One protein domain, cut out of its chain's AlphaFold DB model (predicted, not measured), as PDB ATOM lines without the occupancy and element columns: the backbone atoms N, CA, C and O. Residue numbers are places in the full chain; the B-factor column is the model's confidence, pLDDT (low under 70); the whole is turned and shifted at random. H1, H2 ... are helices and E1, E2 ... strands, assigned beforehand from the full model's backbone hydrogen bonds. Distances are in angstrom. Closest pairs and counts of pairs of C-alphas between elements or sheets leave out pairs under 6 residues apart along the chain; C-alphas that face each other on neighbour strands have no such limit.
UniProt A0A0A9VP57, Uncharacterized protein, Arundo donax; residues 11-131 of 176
ATOM      1  N   VAL A  11     136.044 224.224 129.905       72.81
ATOM      2  CA  VAL A  11     135.337 223.550 131.002       72.81
ATOM      3  C   VAL A  11     135.218 224.515 132.181       72.81
ATOM      4  O   VAL A  11     136.186 225.181 132.551       72.81
ATOM      5  N   HIS A  12     134.026 224.582 132.774       76.62
ATOM      6  CA  HIS A  12     133.786 225.265 134.043       76.62
ATOM      7  C   HIS A  12     133.959 224.266 135.187       76.62
ATOM      8  O   HIS A  12     133.297 223.231 135.213       76.62
ATOM      9  N   MET A  13     134.861 224.572 136.114       77.38
ATOM     10  CA  MET A  13     135.134 223.772 137.304       77.38
ATOM     11  C   MET A  13     134.661 224.532 138.536       77.38
ATOM     12  O   MET A  13     135.016 225.698 138.709       77.38
ATOM     13  N   VAL A  14     133.888 223.865 139.390       78.75
ATOM     14  CA  VAL A  14     133.460 224.388 140.691       78.75
ATOM     15  C   VAL A  14     134.269 223.677 141.767       78.75
ATOM     16  O   VAL A  14     134.290 222.450 141.822       78.75
ATOM     17  N   LEU A  15     134.960 224.448 142.600       78.19
ATOM     18  CA  LEU A  15     135.787 223.951 143.697       78.19
ATOM     19  C   LEU A  15     135.207 224.458 145.015       78.19
ATOM     20  O   LEU A  15     134.888 225.639 145.124       78.19
ATOM     21  N   SER A  16     135.093 223.595 146.023       74.88
ATOM     22  CA  SER A  16     134.741 224.043 147.372       74.88
ATOM     23  C   SER A  16     135.955 224.707 148.026       74.88
ATOM     24  O   SER A  16     137.020 224.101 148.127       74.88
ATOM     25  N   GLY A  17     135.796 225.958 148.459       66.56
ATOM     26  CA  GLY A  17     136.790 226.734 149.206       66.56
ATOM     27  C   GLY A  17     136.671 226.587 150.728       66.56
ATOM     28  O   GLY A  17     137.418 227.231 151.464       66.56
ATOM     29  N   GLY A  18     135.746 225.747 151.207       67.25
ATOM     30  CA  GLY A  18     135.417 225.604 152.625       67.25
ATOM     31  C   GLY A  18     134.459 226.688 153.135       67.25
ATOM     32  O   GLY A  18     134.287 227.734 152.517       67.25
ATOM     33  N   ARG A  19     133.799 226.418 154.273       69.75
ATOM     34  CA  ARG A  19     132.775 227.296 154.888       69.75
ATOM     35  C   ARG A  19     131.637 227.710 153.937       69.75
ATOM     36  O   ARG A  19     131.143 228.824 154.023       69.75
ATOM     37  N   GLY A  20     131.240 226.831 153.016       66.25
ATOM     38  CA  GLY A  20     130.177 227.125 152.041       66.25
ATOM     39  C   GLY A  20     130.588 228.068 150.904       66.25
ATOM     40  O   GLY A  20     129.753 228.406 150.075       66.25
ATOM     41  N   MET A  21     131.861 228.465 150.829       72.44
ATOM     42  CA  MET A  21     132.397 229.240 149.715       72.44
ATOM     43  C   MET A  21     132.759 228.312 148.555       72.44
ATOM     44  O   MET A  21     133.352 227.248 148.762       72.44
ATOM     45  N   TYR A  22     132.493 228.749 147.331       78.81
ATOM     46  CA  TYR A  22     132.911 228.066 146.114       78.81
ATOM     47  C   TYR A  22     133.749 228.976 145.232       78.81
ATOM     48  O   TYR A  22     133.547 230.184 145.148       78.81
ATOM     49  N   SER A  23     134.686 228.366 144.527       79.94
ATOM     50  CA  SER A  23     135.516 229.012 143.529       79.94
ATOM     51  C   SER A  23     135.178 228.429 142.168       79.94
ATOM     52  O   SER A  23     135.341 227.231 141.935       79.94
ATOM     53  N   LEU A  24     134.720 229.281 141.255       80.00
ATOM     54  CA  LEU A  24     134.510 228.909 139.864       80.00
ATOM     55  C   LEU A  24     135.787 229.203 139.081       80.00
ATOM     56  O   LEU A  24     136.316 230.310 139.145       80.00
ATOM     57  N   SER A  25     136.271 228.222 138.327       78.19
ATOM     58  CA  SER A  25     137.425 228.362 137.435       78.19
ATOM     59  C   SER A  25     137.035 227.960 136.018       78.19
ATOM     60  O   SER A  25     136.332 226.969 135.818       78.19
ATOM     61  N   ARG A  26     137.495 228.713 135.018       77.06
ATOM     62  CA  ARG A  26     137.315 228.381 133.600       77.06
ATOM     63  C   ARG A  26     138.644 227.886 133.044       77.06
ATOM     64  O   ARG A  26     139.649 228.579 133.156       77.06
ATOM     65  N   MET A  27     138.643 226.697 132.456       74.75
ATOM     66  CA  MET A  27     139.838 226.078 131.889       74.75
ATOM     67  C   MET A  27     139.652 225.848 130.401       74.75
ATOM     68  O   MET A  27     138.662 225.238 130.005       74.75
ATOM     69  N   ASP A  28     140.593 226.333 129.595       73.94
ATOM     70  CA  ASP A  28     140.644 226.012 128.172       73.94
ATOM     71  C   ASP A  28     141.006 224.531 127.993       73.94
ATOM     72  O   ASP A  28     141.867 223.994 128.694       73.94
ATOM     73  N   VAL A  29     140.300 223.860 127.086       71.19
ATOM     74  CA  VAL A  29     140.510 222.438 126.774       71.19
ATOM     75  C   VAL A  29     141.507 222.257 125.630       71.19
ATOM     76  O   VAL A  29     142.035 221.158 125.436       71.19
ATOM     77  N   LEU A  30     141.807 223.332 124.895       63.53
ATOM     78  CA  LEU A  30     142.803 223.356 123.834       63.53
ATOM     79  C   LEU A  30     144.196 223.093 124.434       63.53
ATOM     80  O   LEU A  30     144.845 223.977 124.982       63.53
ATOM     81  N   GLY A  31     144.644 221.838 124.349       63.84
ATOM     82  CA  GLY A  31     145.947 221.387 124.852       63.84
ATOM     83  C   GLY A  31     145.903 220.496 126.098       63.84
ATOM     84  O   GLY A  31     146.959 220.058 126.552       63.84
ATOM     85  N   LEU A  32     144.715 220.185 126.633       67.88
ATOM     86  CA  LEU A  32     144.560 219.158 127.677       67.88
ATOM     87  C   LEU A  32     144.641 217.740 127.117       67.88
ATOM     88  O   LEU A  32     145.126 216.831 127.785       67.88
ATOM     89  N   PHE A  33     144.156 217.562 125.893       72.50
ATOM     90  CA  PHE A  33     144.100 216.269 125.236       72.50
ATOM     91  C   PHE A  33     144.919 216.305 123.957       72.50
ATOM     92  O   PHE A  33     144.894 217.288 123.213       72.50
ATOM     93  N   TYR A  34     145.622 215.208 123.692       72.31
ATOM     94  CA  TYR A  34     146.228 214.997 122.389       72.31
ATOM     95  C   TYR A  34     145.120 214.756 121.354       72.31
ATOM     96  O   TYR A  34     144.219 213.954 121.614       72.31
ATOM     97  N   PRO A  35     145.181 215.406 120.179       73.12
ATOM     98  CA  PRO A  35     144.222 215.183 119.097       73.12
ATOM     99  C   PRO A  35     144.157 213.729 118.605       73.12
ATOM    100  O   PRO A  35     143.142 213.323 118.040       73.12
ATOM    101  N   SER A  36     145.214 212.933 118.815       74.31
ATOM    102  CA  SER A  36     145.244 211.504 118.486       74.31
ATOM    103  C   SER A  36     146.169 210.693 119.401       74.31
ATOM    104  O   SER A  36     147.089 211.229 120.024       74.31
ATOM    105  N   VAL A  37     145.956 209.372 119.431       76.94
ATOM    106  CA  VAL A  37     146.826 208.416 120.142       76.94
ATOM    107  C   VAL A  37     148.253 208.454 119.588       76.94
ATOM    108  O   VAL A  37     149.206 208.488 120.358       76.94
ATOM    109  N   ALA A  38     148.409 208.554 118.263       79.94
ATOM    110  CA  ALA A  38     149.717 208.633 117.615       79.94
ATOM    111  C   ALA A  38     150.509 209.890 118.033       79.94
ATOM    112  O   ALA A  38     151.716 209.818 118.261       79.94
ATOM    113  N   GLU A  39     149.839 211.038 118.195       77.31
ATOM    114  CA  GLU A  39     150.472 212.250 118.735       77.31
ATOM    115  C   GLU A  39     150.845 212.112 120.212       77.31
ATOM    116  O   GLU A  39     151.917 212.573 120.612       77.31
ATOM    117  N   ALA A  40     150.001 211.454 121.014       77.44
ATOM    118  CA  ALA A  40     150.295 211.186 122.419       77.44
ATOM    119  C   ALA A  40     151.542 210.297 122.566       77.44
ATOM    120  O   ALA A  40     152.445 210.602 123.350       77.44
ATOM    121  N   GLU A  41     151.637 209.232 121.770       81.25
ATOM    122  CA  GLU A  41     152.789 208.329 121.752       81.25
ATOM    123  C   GLU A  41     154.058 209.039 121.259       81.25
ATOM    124  O   GLU A  41     155.112 208.939 121.895       81.25
ATOM    125  N   ALA A  42     153.967 209.839 120.193       79.06
ATOM    126  CA  ALA A  42     155.092 210.627 119.692       79.06
ATOM    127  C   ALA A  42     155.600 211.646 120.729       79.06
ATOM    128  O   ALA A  42     156.815 211.828 120.876       79.06
ATOM    129  N   ALA A  43     154.698 212.287 121.482       74.69
ATOM    130  CA  ALA A  43     155.053 213.191 122.574       74.69
ATOM    131  C   ALA A  43     155.762 212.453 123.722       74.69
ATOM    132  O   ALA A  43     156.785 212.933 124.218       74.69
ATOM    133  N   GLN A  44     155.297 211.254 124.093       71.31
ATOM    134  CA  GLN A  44     155.957 210.424 125.107       71.31
ATOM    135  C   GLN A  44     157.353 209.957 124.672       71.31
ATOM    136  O   GLN A  44     158.289 209.971 125.476       71.31
ATOM    137  N   VAL A  45     157.529 209.566 123.406       76.00
ATOM    138  CA  VAL A  45     158.834 209.151 122.864       76.00
ATOM    139  C   VAL A  45     159.812 210.331 122.818       76.00
ATOM    140  O   VAL A  45     160.980 210.173 123.181       76.00
ATOM    141  N   LYS A  46     159.344 211.531 122.447       69.12
ATOM    142  CA  LYS A  46     160.145 212.767 122.504       69.12
ATOM    143  C   LYS A  46     160.547 213.121 123.937       69.12
ATOM    144  O   LYS A  46     161.723 213.384 124.175       69.12
ATOM    145  N   ALA A  47     159.621 213.038 124.893       65.75
ATOM    146  CA  ALA A  47     159.894 213.313 126.303       65.75
ATOM    147  C   ALA A  47     160.920 212.340 126.913       65.75
ATOM    148  O   ALA A  47     161.768 212.751 127.702       65.75
ATOM    149  N   LYS A  48     160.898 211.060 126.511       63.84
ATOM    150  CA  LYS A  48     161.886 210.056 126.945       63.84
ATOM    151  C   LYS A  48     163.288 210.295 126.362       63.84
ATOM    152  O   LYS A  48     164.263 209.911 127.005       63.84
ATOM    153  N   LYS A  49     163.402 210.928 125.184       62.62
ATOM    154  CA  LYS A  49     164.689 211.270 124.540       62.62
ATOM    155  C   LYS A  49     165.383 212.486 125.166       62.62
ATOM    156  O   LYS A  49     166.608 212.514 125.224       62.62
ATOM    157  N   THR A  50     164.645 213.467 125.681       55.25
ATOM    158  CA  THR A  50     165.191 214.639 126.392       55.25
ATOM    159  C   THR A  50     165.305 214.374 127.895       55.25
ATOM    160  O   THR A  50     164.545 214.920 128.689       55.25
ATOM    161  N   LYS A  51     166.243 213.512 128.303       51.84
ATOM    162  CA  LYS A  51     166.564 213.266 129.725       51.84
ATOM    163  C   LYS A  51     167.745 214.086 130.262       51.84
ATOM    164  O   LYS A  51     168.061 213.967 131.439       51.84
ATOM    165  N   ASN A  52     168.343 214.950 129.440       49.19
ATOM    166  CA  ASN A  52     169.474 215.790 129.838       49.19
ATOM    167  C   ASN A  52     169.116 217.270 129.671       49.19
ATOM    168  O   ASN A  52     169.053 217.769 128.551       49.19
ATOM    169  N   GLY A  53     168.906 217.967 130.786       41.00
ATOM    170  CA  GLY A  53     168.787 219.426 130.815       41.00
ATOM    171  C   GLY A  53     167.510 219.914 131.490       41.00
ATOM    172  O   GLY A  53     166.401 219.618 131.056       41.00
ATOM    173  N   ILE A  54     167.695 220.694 132.550       51.41
ATOM    174  CA  ILE A  54     166.713 221.270 133.481       51.41
ATOM    175  C   ILE A  54     165.771 222.295 132.806       51.41
ATOM    176  O   ILE A  54     165.302 223.222 133.439       51.41
ATOM    177  N   ASN A  55     165.433 222.206 131.520       44.31
ATOM    178  CA  ASN A  55     164.781 223.329 130.840       44.31
ATOM    179  C   ASN A  55     163.509 222.887 130.120       44.31
ATOM    180  O   ASN A  55     163.568 222.235 129.085       44.31
ATOM    181  N   LYS A  56     162.370 223.307 130.691       43.47
ATOM    182  CA  LYS A  56     161.058 223.469 130.046       43.47
ATOM    183  C   LYS A  56     160.731 222.367 129.037       43.47
ATOM    184  O   LYS A  56     160.756 222.585 127.828       43.47
ATOM    185  N   LEU A  57     160.337 221.204 129.561       42.50
ATOM    186  CA  LEU A  57     159.507 220.279 128.799       42.50
ATOM    187  C   LEU A  57     158.385 221.123 128.175       42.50
ATOM    188  O   LEU A  57     157.742 221.900 128.882       42.50
ATOM    189  N   GLY A  58     158.220 221.059 126.855       43.47
ATOM    190  CA  GLY A  58     157.049 221.593 126.169       43.47
ATOM    191  C   GLY A  58     155.849 220.828 126.693       43.47
ATOM    192  O   GLY A  58     155.477 219.786 126.162       43.47
ATOM    193  N   VAL A  59     155.350 221.286 127.834       45.12
ATOM    194  CA  VAL A  59     154.291 220.671 128.602       45.12
ATOM    195  C   VAL A  59     152.998 220.949 127.845       45.12
ATOM    196  O   VAL A  59     152.284 221.909 128.114       45.12
ATOM    197  N   VAL A  60     152.698 220.102 126.869       45.16
ATOM    198  CA  VAL A  60     151.305 219.847 126.515       45.16
ATOM    199  C   VAL A  60     150.742 219.052 127.699       45.16
ATOM    200  O   VAL A  60     151.033 217.870 127.842       45.16
ATOM    201  N   GLY A  61     150.061 219.729 128.632       50.44
ATOM    202  CA  GLY A  61     149.141 219.071 129.576       50.44
ATOM    203  C   GLY A  61     149.481 219.008 131.079       50.44
ATOM    204  O   GLY A  61     148.587 218.722 131.867       50.44
ATOM    205  N   SER A  62     150.690 219.315 131.558       48.94
ATOM    206  CA  SER A  62     150.942 219.490 133.011       48.94
ATOM    207  C   SER A  62     150.490 220.883 133.455       48.94
ATOM    208  O   SER A  62     151.281 221.821 133.612       48.94
ATOM    209  N   ILE A  63     149.192 220.994 133.709       54.53
ATOM    210  CA  ILE A  63     148.625 222.058 134.530       54.53
ATOM    211  C   ILE A  63     149.140 221.831 135.954       54.53
ATOM    212  O   ILE A  63     148.548 221.117 136.754       54.53
ATOM    213  N   ARG A  64     150.305 222.409 136.266       54.25
ATOM    214  CA  ARG A  64     150.919 222.321 137.603       54.25
ATOM    215  C   ARG A  64     150.054 222.991 138.677       54.25
ATOM    216  O   ARG A  64     150.228 222.728 139.861       54.25
ATOM    217  N   ARG A  65     149.157 223.883 138.253       60.03
ATOM    218  CA  ARG A  65     148.235 224.647 139.088       60.03
ATOM    219  C   ARG A  65     146.980 224.933 138.275       60.03
ATOM    220  O   ARG A  65     147.107 225.415 137.152       60.03
ATOM    221  N   LEU A  66     145.808 224.622 138.828       66.50
ATOM    222  CA  LEU A  66     144.533 224.949 138.188       66.50
ATOM    223  C   LEU A  66     144.473 226.453 137.862       66.50
ATOM    224  O   LEU A  66     145.102 227.245 138.578       66.50
ATOM    225  N   PRO A  67     143.748 226.850 136.796       70.00
ATOM    226  CA  PRO A  67     143.514 228.256 136.496       70.00
ATOM    227  C   PRO A  67     143.030 228.996 137.741       70.00
ATOM    228  O   PRO A  67     142.310 228.427 138.562       70.00
ATOM    229  N   ALA A  68     143.438 230.257 137.880       71.50
ATOM    230  CA  ALA A  68     142.967 231.077 138.982       71.50
ATOM    231  C   ALA A  68     141.424 231.114 138.980       71.50
ATOM    232  O   ALA A  68     140.831 231.215 137.897       71.50
ATOM    233  N   PRO A  69     140.777 231.045 140.159       71.88
ATOM    234  CA  PRO A  69     139.342 231.246 140.260       71.88
ATOM    235  C   PRO A  69     138.954 232.559 139.593       71.88
ATOM    236  O   PRO A  69     139.506 233.610 139.920       71.88
ATOM    237  N   CYS A  70     138.015 232.503 138.654       70.62
ATOM    238  CA  CYS A  70     137.478 233.704 138.033       70.62
ATOM    239  C   CYS A  70     136.406 234.355 138.912       70.62
ATOM    240  O   CYS A  70     136.243 235.567 138.849       70.62
ATOM    241  N   ILE A  71     135.713 233.573 139.747       73.62
ATOM    242  CA  ILE A  71     134.719 234.061 140.707       73.62
ATOM    243  C   ILE A  71     134.834 233.288 142.020       73.62
ATOM    244  O   ILE A  71     135.037 232.072 142.025       73.62
ATOM    245  N   HIS A  72     134.653 234.015 143.121       74.50
ATOM    246  CA  HIS A  72     134.327 233.453 144.425       74.50
ATOM    247  C   HIS A  72     132.828 233.647 144.638       74.50
ATOM    248  O   HIS A  72     132.308 234.745 144.442       74.50
ATOM    249  N   TYR A  73     132.141 232.562 144.949       71.44
ATOM    250  CA  TYR A  73     130.699 232.495 145.073       71.44
ATOM    251  C   TYR A  73     130.348 231.977 146.460       71.44
ATOM    252  O   TYR A  73     130.763 230.884 146.843       71.44
ATOM    253  N   GLU A  74     129.550 232.755 147.175       73.00
ATOM    254  CA  GLU A  74     128.904 232.336 148.408       73.00
ATOM    255  C   GLU A  74     127.397 232.269 148.134       73.00
ATOM    256  O   GLU A  74     126.793 233.298 147.805       73.00
ATOM    257  N   PRO A  75     126.778 231.079 148.195       66.69
ATOM    258  CA  PRO A  75     125.335 230.962 148.116       66.69
ATOM    259  C   PRO A  75     124.690 231.802 149.212       66.69
ATOM    260  O   PRO A  75     125.126 231.778 150.362       66.69
ATOM    261  N   PHE A  76     123.620 232.516 148.867       67.00
ATOM    262  CA  PHE A  76     122.826 233.205 149.872       67.00
ATOM    263  C   PHE A  76     122.231 232.175 150.835       67.00
ATOM    264  O   PHE A  76     121.416 231.344 150.435       67.00
ATOM    265  N   ARG A  77     122.636 232.252 152.104       63.81
ATOM    266  CA  ARG A  77     122.147 231.407 153.191       63.81
ATOM    267  C   ARG A  77     121.482 232.298 154.242       63.81
ATOM    268  O   ARG A  77     122.098 233.277 154.670       63.81
ATOM    269  N   PRO A  78     120.237 232.013 154.661       59.06
ATOM    270  CA  PRO A  78     119.639 232.711 155.791       59.06
ATOM    271  C   PRO A  78     120.521 232.554 157.034       59.06
ATOM    272  O   PRO A  78     121.047 231.476 157.273       59.06
ATOM    273  N   ALA A  79     120.625 233.584 157.877       57.78
ATOM    274  CA  ALA A  79     121.435 233.536 159.105       57.78
ATOM    275  C   ALA A  79     121.037 232.409 160.088       57.78
ATOM    276  O   ALA A  79     121.786 232.097 161.008       57.78
ATOM    277  N   MET A  80     119.854 231.822 159.892       53.94
ATOM    278  CA  MET A  80     119.281 230.740 160.696       53.94
ATOM    279  C   MET A  80     119.500 229.349 160.078       53.94
ATOM    280  O   MET A  80     119.037 228.367 160.654       53.94
ATOM    281  N   SER A  81     120.128 229.235 158.899       56.81
ATOM    282  CA  SER A  81     120.414 227.920 158.331       56.81
ATOM    283  C   SER A  81     121.594 227.297 159.067       56.81
ATOM    284  O   SER A  81     122.684 227.868 159.155       56.81
ATOM    285  N   GLU A  82     121.368 226.117 159.642       56.66
ATOM    286  CA  GLU A  82     122.454 225.355 160.241       56.66
ATOM    287  C   GLU A  82     123.520 225.077 159.168       56.66
ATOM    288  O   GLU A  82     123.172 224.760 158.023       56.66
ATOM    289  N   PRO A  83     124.818 225.192 159.503       54.38
ATOM    290  CA  PRO A  83     125.912 224.896 158.593       54.38
ATOM    291  C   PRO A  83     126.028 223.378 158.414       54.38
ATOM    292  O   PRO A  83     127.030 222.764 158.771       54.38
ATOM    293  N   TYR A  84     124.990 222.740 157.884       52.72
ATOM    294  CA  TYR A  84     125.098 221.365 157.447       52.72
ATOM    295  C   TYR A  84     126.107 221.308 156.298       52.72
ATOM    296  O   TYR A  84     126.082 222.127 155.375       52.72
ATOM    297  N   ASN A  85     127.013 220.330 156.374       53.00
ATOM    298  CA  ASN A  85     128.031 219.987 155.372       53.00
ATOM    299  C   ASN A  85     127.403 219.412 154.090       53.00
ATOM    300  O   ASN A  85     127.845 218.391 153.564       53.00
ATOM    301  N   TRP A  86     126.308 219.997 153.627       61.66
ATOM    302  CA  TRP A  86     125.599 219.533 152.454       61.66
ATOM    303  C   TRP A  86     126.239 220.155 151.220       61.66
ATOM    304  O   TRP A  86     126.578 221.338 151.191       61.66
ATOM    305  N   ILE A  87     126.500 219.296 150.240       64.44
ATOM    306  CA  ILE A  87     127.123 219.673 148.978       64.44
ATOM    307  C   ILE A  87     126.066 220.433 148.185       64.44
ATOM    308  O   ILE A  87     125.027 219.862 147.851       64.44
ATOM    309  N   ASP A  88     126.328 221.703 147.889       76.62
ATOM    310  CA  ASP A  88     125.445 222.463 147.011       76.62
ATOM    311  C   ASP A  88     125.530 221.883 145.594       76.62
ATOM    312  O   ASP A  88     126.600 221.505 145.101       76.62
ATOM    313  N   VAL A  89     124.379 221.764 144.940       81.12
ATOM    314  CA  VAL A  89     124.269 221.200 143.599       81.12
ATOM    315  C   VAL A  89     124.484 222.308 142.584       81.12
ATOM    316  O   VAL A  89     123.755 223.301 142.571       81.12
ATOM    317  N   PHE A  90     125.443 222.093 141.686       84.19
ATOM    318  CA  PHE A  90     125.726 222.988 140.572       84.19
ATOM    319  C   PHE A  90     125.342 222.331 139.253       84.19
ATOM    320  O   PHE A  90     125.812 221.240 138.932       84.19
ATOM    321  N   ALA A  91     124.528 223.015 138.458       84.25
ATOM    322  CA  ALA A  91     124.148 222.563 137.128       84.25
ATOM    323  C   ALA A  91     124.372 223.669 136.098       84.25
ATOM    324  O   ALA A  91     123.921 224.801 136.262       84.25
ATOM    325  N   LEU A  92     125.056 223.332 135.008       84.31
ATOM    326  CA  LEU A  92     125.235 224.229 133.871       84.31
ATOM    327  C   LEU A  92     124.029 224.105 132.935       84.31
ATOM    328  O   LEU A  92     123.711 223.000 132.495       84.31
ATOM    329  N   PHE A  93     123.369 225.213 132.604       77.44
ATOM    330  CA  PHE A  93     122.168 225.202 131.768       77.44
ATOM    331  C   PHE A  93     122.073 226.430 130.846       77.44
ATOM    332  O   PHE A  93     122.885 227.351 130.910       77.44
ATOM    333  N   GLY A  94     121.086 226.415 129.943       71.81
ATOM    334  CA  GLY A  94     120.918 227.415 128.882       71.81
ATOM    335  C   GLY A  94     121.562 226.994 127.557       71.81
ATOM    336  O   GLY A  94     122.473 226.166 127.527       71.81
ATOM    337  N   LYS A  95     121.079 227.554 126.437       70.44
ATOM    338  CA  LYS A  95     121.574 227.224 125.082       70.44
ATOM    339  C   LYS A  95     123.072 227.502 124.938       70.44
ATOM    340  O   LYS A  95     123.793 226.705 124.347       70.44
ATOM    341  N   SER A  96     123.520 228.607 125.521       74.06
ATOM    342  CA  SER A  96     124.907 229.071 125.553       74.06
ATOM    343  C   SER A  96     125.734 228.458 126.686       74.06
ATOM    344  O   SER A  96     126.945 228.647 126.700       74.06
ATOM    345  N   LYS A  97     125.123 227.681 127.601       72.56
ATOM    346  CA  LYS A  97     125.795 227.091 128.776       72.56
ATOM    347  C   LYS A  97     126.579 228.129 129.595       72.56
ATOM    348  O   LYS A  97     127.652 227.850 130.114       72.56
ATOM    349  N   ASP A  98     126.019 229.324 129.687       82.12
ATOM    350  CA  ASP A  98     126.533 230.526 130.345       82.12
ATOM    351  C   ASP A  98     125.896 230.746 131.727       82.12
ATOM    352  O   ASP A  98     126.193 231.723 132.417       82.12
ATOM    353  N   LYS A  99     124.986 229.854 132.131       86.31
ATOM    354  CA  LYS A  99     124.234 229.962 133.379       86.31
ATOM    355  C   LYS A  99     124.504 228.761 134.258       86.31
ATOM    356  O   LYS A  99     124.382 227.616 133.825       86.31
ATOM    357  N   ILE A 100     124.856 229.038 135.502       86.88
ATOM    358  CA  ILE A 100     125.103 228.034 136.528       86.88
ATOM    359  C   ILE A 100     123.978 228.153 137.544       86.88
ATOM    360  O   ILE A 100     123.839 229.177 138.204       86.88
ATOM    361  N   LEU A 101     123.160 227.114 137.646       87.81
ATOM    362  CA  LEU A 101     122.209 226.954 138.732       87.81
ATOM    363  C   LEU A 101     122.980 226.428 139.934       87.81
ATOM    364  O   LEU A 101     123.663 225.415 139.814       87.81
ATOM    365  N   CYS A 102     122.841 227.096 141.069       85.88
ATOM    366  CA  CYS A 102     123.228 226.575 142.366       85.88
ATOM    367  C   CYS A 102     121.964 226.336 143.187       85.88
ATOM    368  O   CYS A 102     121.104 227.217 143.248       85.88
ATOM    369  N   SER A 103     121.859 225.172 143.821       85.00
ATOM    370  CA  SER A 103     120.825 224.882 144.810       85.00
ATOM    371  C   SER A 103     121.443 224.236 146.036       85.00
ATOM    372  O   SER A 103     122.224 223.295 145.899       85.00
ATOM    373  N   ASP A 104     121.050 224.695 147.216       78.44
ATOM    374  CA  ASP A 104     121.359 223.997 148.459       78.44
ATOM    375  C   ASP A 104     120.283 222.948 148.784       78.44
ATOM    376  O   ASP A 104     119.242 222.848 148.120       78.44
ATOM    377  N   ALA A 105     120.541 222.144 149.814       73.75
ATOM    378  CA  ALA A 105     119.604 221.124 150.280       73.75
ATOM    379  C   ALA A 105     118.445 221.692 151.127       73.75
ATOM    380  O   ALA A 105     117.445 221.003 151.331       73.75
ATOM    381  N   ALA A 106     118.518 222.963 151.540       74.12
ATOM    382  CA  ALA A 106     117.368 223.704 152.055       74.12
ATOM    383  C   ALA A 106     116.461 224.224 150.923       74.12
ATOM    384  O   ALA A 106     115.418 224.807 151.204       74.12
ATOM    385  N   GLY A 107     116.817 223.975 149.657       77.25
ATOM    386  CA  GLY A 107     116.068 224.346 148.465       77.25
ATOM    387  C   GLY A 107     116.245 225.798 148.037       77.25
ATOM    388  O   GLY A 107     115.590 226.207 147.077       77.25
ATOM    389  N   HIS A 108     117.111 226.579 148.688       81.06
ATOM    390  CA  HIS A 108     117.491 227.894 148.188       81.06
ATOM    391  C   HIS A 108     118.233 227.723 146.872       81.06
ATOM    392  O   HIS A 108     119.196 226.962 146.778       81.06
ATOM    393  N   SER A 109     117.777 228.437 145.845       85.75
ATOM    394  CA  SER A 109     118.373 228.352 144.523       85.75
ATOM    395  C   SER A 109     118.717 229.729 143.977       85.75
ATOM    396  O   SER A 109     118.028 230.724 144.208       85.75
ATOM    397  N   THR A 110     119.833 229.795 143.263       87.00
ATOM    398  CA  THR A 110     120.319 231.006 142.603       87.00
ATOM    399  C   THR A 110     120.893 230.638 141.246       87.00
ATOM    400  O   THR A 110     121.402 229.538 141.042       87.00
ATOM    401  N   ILE A 111     120.799 231.557 140.294       88.50
ATOM    402  CA  ILE A 111     121.398 231.415 138.975       88.50
ATOM    403  C   ILE A 111     122.522 232.432 138.870       88.50
ATOM    404  O   ILE A 111     122.296 233.629 139.025       88.50
ATOM    405  N   TYR A 112     123.721 231.956 138.569       85.25
ATOM    406  CA  TYR A 112     124.854 232.791 138.217       85.25
ATOM    407  C   TYR A 112     125.005 232.867 136.699       85.25
ATOM    408  O   TYR A 112     125.081 231.839 136.025       85.25
ATOM    409  N   HIS A 113     125.064 234.082 136.162       86.19
ATOM    410  CA  HIS A 113     125.310 234.341 134.750       86.19
ATOM    411  C   HIS A 113     126.793 234.649 134.543       86.19
ATOM    412  O   HIS A 113     127.293 235.677 134.993       86.19
ATOM    413  N   THR A 114     127.508 233.776 133.833       78.75
ATOM    414  CA  THR A 114     128.969 233.868 133.723       78.75
ATOM    415  C   THR A 114     129.441 235.054 132.891       78.75
ATOM    416  O   THR A 114     130.497 235.594 133.185       78.75
ATOM    417  N   GLU A 115     128.688 235.441 131.856       81.62
ATOM    418  CA  GLU A 115     129.028 236.565 130.967       81.62
ATOM    419  C   GLU A 115     128.700 237.931 131.578       81.62
ATOM    420  O   GLU A 115     129.493 238.860 131.480       81.62
ATOM    421  N   LEU A 116     127.538 238.047 132.226       82.88
ATOM    422  CA  LEU A 116     127.094 239.295 132.855       82.88
ATOM    423  C   LEU A 116     127.644 239.478 134.274       82.88
ATOM    424  O   LEU A 116     127.413 240.520 134.879       82.88
ATOM    425  N   HIS A 117     128.328 238.465 134.813       79.75
ATOM    426  CA  HIS A 117     128.820 238.435 136.191       79.75
ATOM    427  C   HIS A 117     127.738 238.782 137.227       79.75
ATOM    428  O   HIS A 117     127.996 239.465 138.215       79.75
ATOM    429  N   SER A 118     126.510 238.316 136.992       82.69
ATOM    430  CA  SER A 118     125.336 238.681 137.785       82.69
ATOM    431  C   SER A 118     124.650 237.467 138.401       82.69
ATOM    432  O   SER A 118     124.742 236.344 137.897       82.69
ATOM    433  N   PHE A 119     123.952 237.711 139.511       82.38
ATOM    434  CA  PHE A 119     123.171 236.709 140.226       82.38
ATOM    435  C   PHE A 119     121.682 236.996 140.096       82.38
ATOM    436  O   PHE A 119     121.241 238.141 140.198       82.38
ATOM    437  N   LEU A 120     120.908 235.933 139.921       86.06
ATOM    438  CA  LEU A 120     119.457 235.955 139.943       86.06
ATOM    439  C   LEU A 120     118.969 234.996 141.031       86.06
ATOM    440  O   LEU A 120     119.232 233.794 140.971       86.06
ATOM    441  N   GLY A 121     118.269 235.528 142.032       82.12
ATOM    442  CA  GLY A 121     117.606 234.717 143.052       82.12
ATOM    443  C   GLY A 121     116.426 233.955 142.458       82.12
ATOM    444  O   GLY A 121     115.668 234.509 141.662       82.12
ATOM    445  N   MET A 122     116.276 232.688 142.839       83.94
ATOM    446  CA  MET A 122     115.178 231.836 142.394       83.94
ATOM    447  C   MET A 122     114.296 231.426 143.581       83.94
ATOM    448  O   MET A 122     114.767 231.385 144.721       83.94
ATOM    449  N   PRO A 123     113.008 231.118 143.342       77.31
ATOM    450  CA  PRO A 123     112.139 230.572 144.377       77.31
ATOM    451  C   PRO A 123     112.717 229.281 144.964       77.31
ATOM    452  O   PRO A 123     113.385 228.518 144.260       77.31
ATOM    453  N   MET A 124     112.415 229.006 146.233       78.19
ATOM    454  CA  MET A 124     112.853 227.761 146.864       78.19
ATOM    455  C   MET A 124     112.270 226.546 146.131       78.19
ATOM    456  O   MET A 124     111.069 226.495 145.857       78.19
ATOM    457  N   LEU A 125     113.120 225.575 145.792       77.69
ATOM    458  CA  LEU A 125     112.736 224.414 144.982       77.69
ATOM    459  C   LEU A 125     111.967 223.351 145.775       77.69
ATOM    460  O   LEU A 125     111.232 222.568 145.178       77.69
ATOM    461  N   ASN A 126     112.117 223.335 147.098       75.94
ATOM    462  CA  ASN A 126     111.473 222.387 148.009       75.94
ATOM    463  C   ASN A 126     110.229 222.953 148.716       75.94
ATOM    464  O   ASN A 126     109.503 222.198 149.361       75.94
ATOM    465  N   SER A 127     109.969 224.258 148.610       67.50
ATOM    466  CA  SER A 127     108.840 224.891 149.292       67.50
ATOM    467  C   SER A 127     107.552 224.762 148.474       67.50
ATOM    468  O   SER A 127     107.569 224.989 147.257       67.50
ATOM    469  N   PRO A 128     106.403 224.469 149.115       65.25
ATOM    470  CA  PRO A 128     105.102 224.557 148.466       65.25
ATOM    471  C   PRO A 128     104.913 225.963 147.889       65.25
ATOM    472  O   PRO A 128     104.983 226.956 148.610       65.25
ATOM    473  N   LYS A 129     104.659 226.065 146.582       69.94
ATOM    474  CA  LYS A 129     104.612 227.353 145.859       69.94
ATOM    475  C   LYS A 129     103.334 228.168 146.119       69.94
ATOM    476  O   LYS A 129     103.075 229.151 145.430       69.94
ATOM    477  N   GLY A 130     102.557 227.773 147.131       66.44
ATOM    478  CA  GLY A 130     101.263 228.354 147.471       66.44
ATOM    479  C   GLY A 130     100.223 228.189 146.357       66.44
ATOM    480  O   GLY A 130     100.515 227.621 145.308       66.44
ATOM    481  N   PRO A 131      98.996 228.691 146.557       65.81
ATOM    482  CA  PRO A 131      97.922 228.585 145.567       65.81
ATOM    483  C   PRO A 131      98.124 229.481 144.329       65.81
ATOM    484  O   PRO A 131      97.471 229.264 143.316       65.81
TER     485      PRO A 131
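Overview. This is residues 11 to 131 of the 176 residues of an uncharacterized protein of Arundo donax (UniProt A0A0A9VP57). What shape do these atoms make? Two small antiparallel sheets, E1 E2 E3 and E4 E5 E6 E7, stand loosely and partly face to face, while helix H1 lies far off at one end of a long model, with no contact to either sheet. Residues 48 to 56 stick out at that end, and a tail ending at Pro 131 runs out at the other. What is it made of? The 121 printed residues hold, in order, E1, E2, H1, then E3 to E7, a mixed class with under half of the residues in named elements. How spread out is it? It is only just extended, close to loose, with a radius of gyration of the C-alphas of 20.6 A and spans of 71 by 31 by 23 A.

Arrangement. How does the first sheet pair? E1, residues 11 to 18, and E2, residues 21 to 28, form a hairpin, with N 13 and O 25 at 2.8 A. E3, residues 71 to 73, is antiparallel to E2, with N 22 and O 73 at 2.8 A. What of the second sheet? E4, residues 89 to 93, E5, residues 99 to 103, E6, residues 109 to 113, and E7, residues 118 to 122, form a strongly twisted meander, each strand the antiparallel neighbour of the one before. N 91 and O 101, 2.9 A, N 102 and O 110, 2.8 A, and N 111 and O 120, 2.8 A, are within hydrogen-bond range. Where do the sheets come closest, and where is the helix? Between E1 and E4 the closest C-alphas are those of Val 14 and Phe 90, 7.9 A. H1, residues 37 to 49, is on neither sheet, and every O i to N i+4 pair in it is within hydrogen-bond range.

Along the chain. Where does the first strand begin? C-alpha 11 of E1 is at (135.337, 223.550, 131.002); E1 measures 21.7 A and E2 23.3 A. Where is the helix? H1 begins at C-alpha 37, (146.826, 208.416, 120.142), and measures 18.6 A. How long are the later strands? E3 measures 6.1 A, E4 12.7 A, E5 13.0 A, E6 13.4 A and E7 13.1 A, the last ending at C-alpha 122, (115.178, 231.836, 142.394).

Size, cuts and confidence. How large is it? The two C-alphas farthest apart, those of Asn 52 and Pro 131, are 74.4 A apart, and the printed part has no cut. Which links are long? Those from H1 to E3, 21 residues, and from E3 to E4, 15 residues. Where is confidence low? The mean pLDDT of the printed part is 70.6, and 46 residues are under 70, among them residues 46 to 66 and 75 to 87.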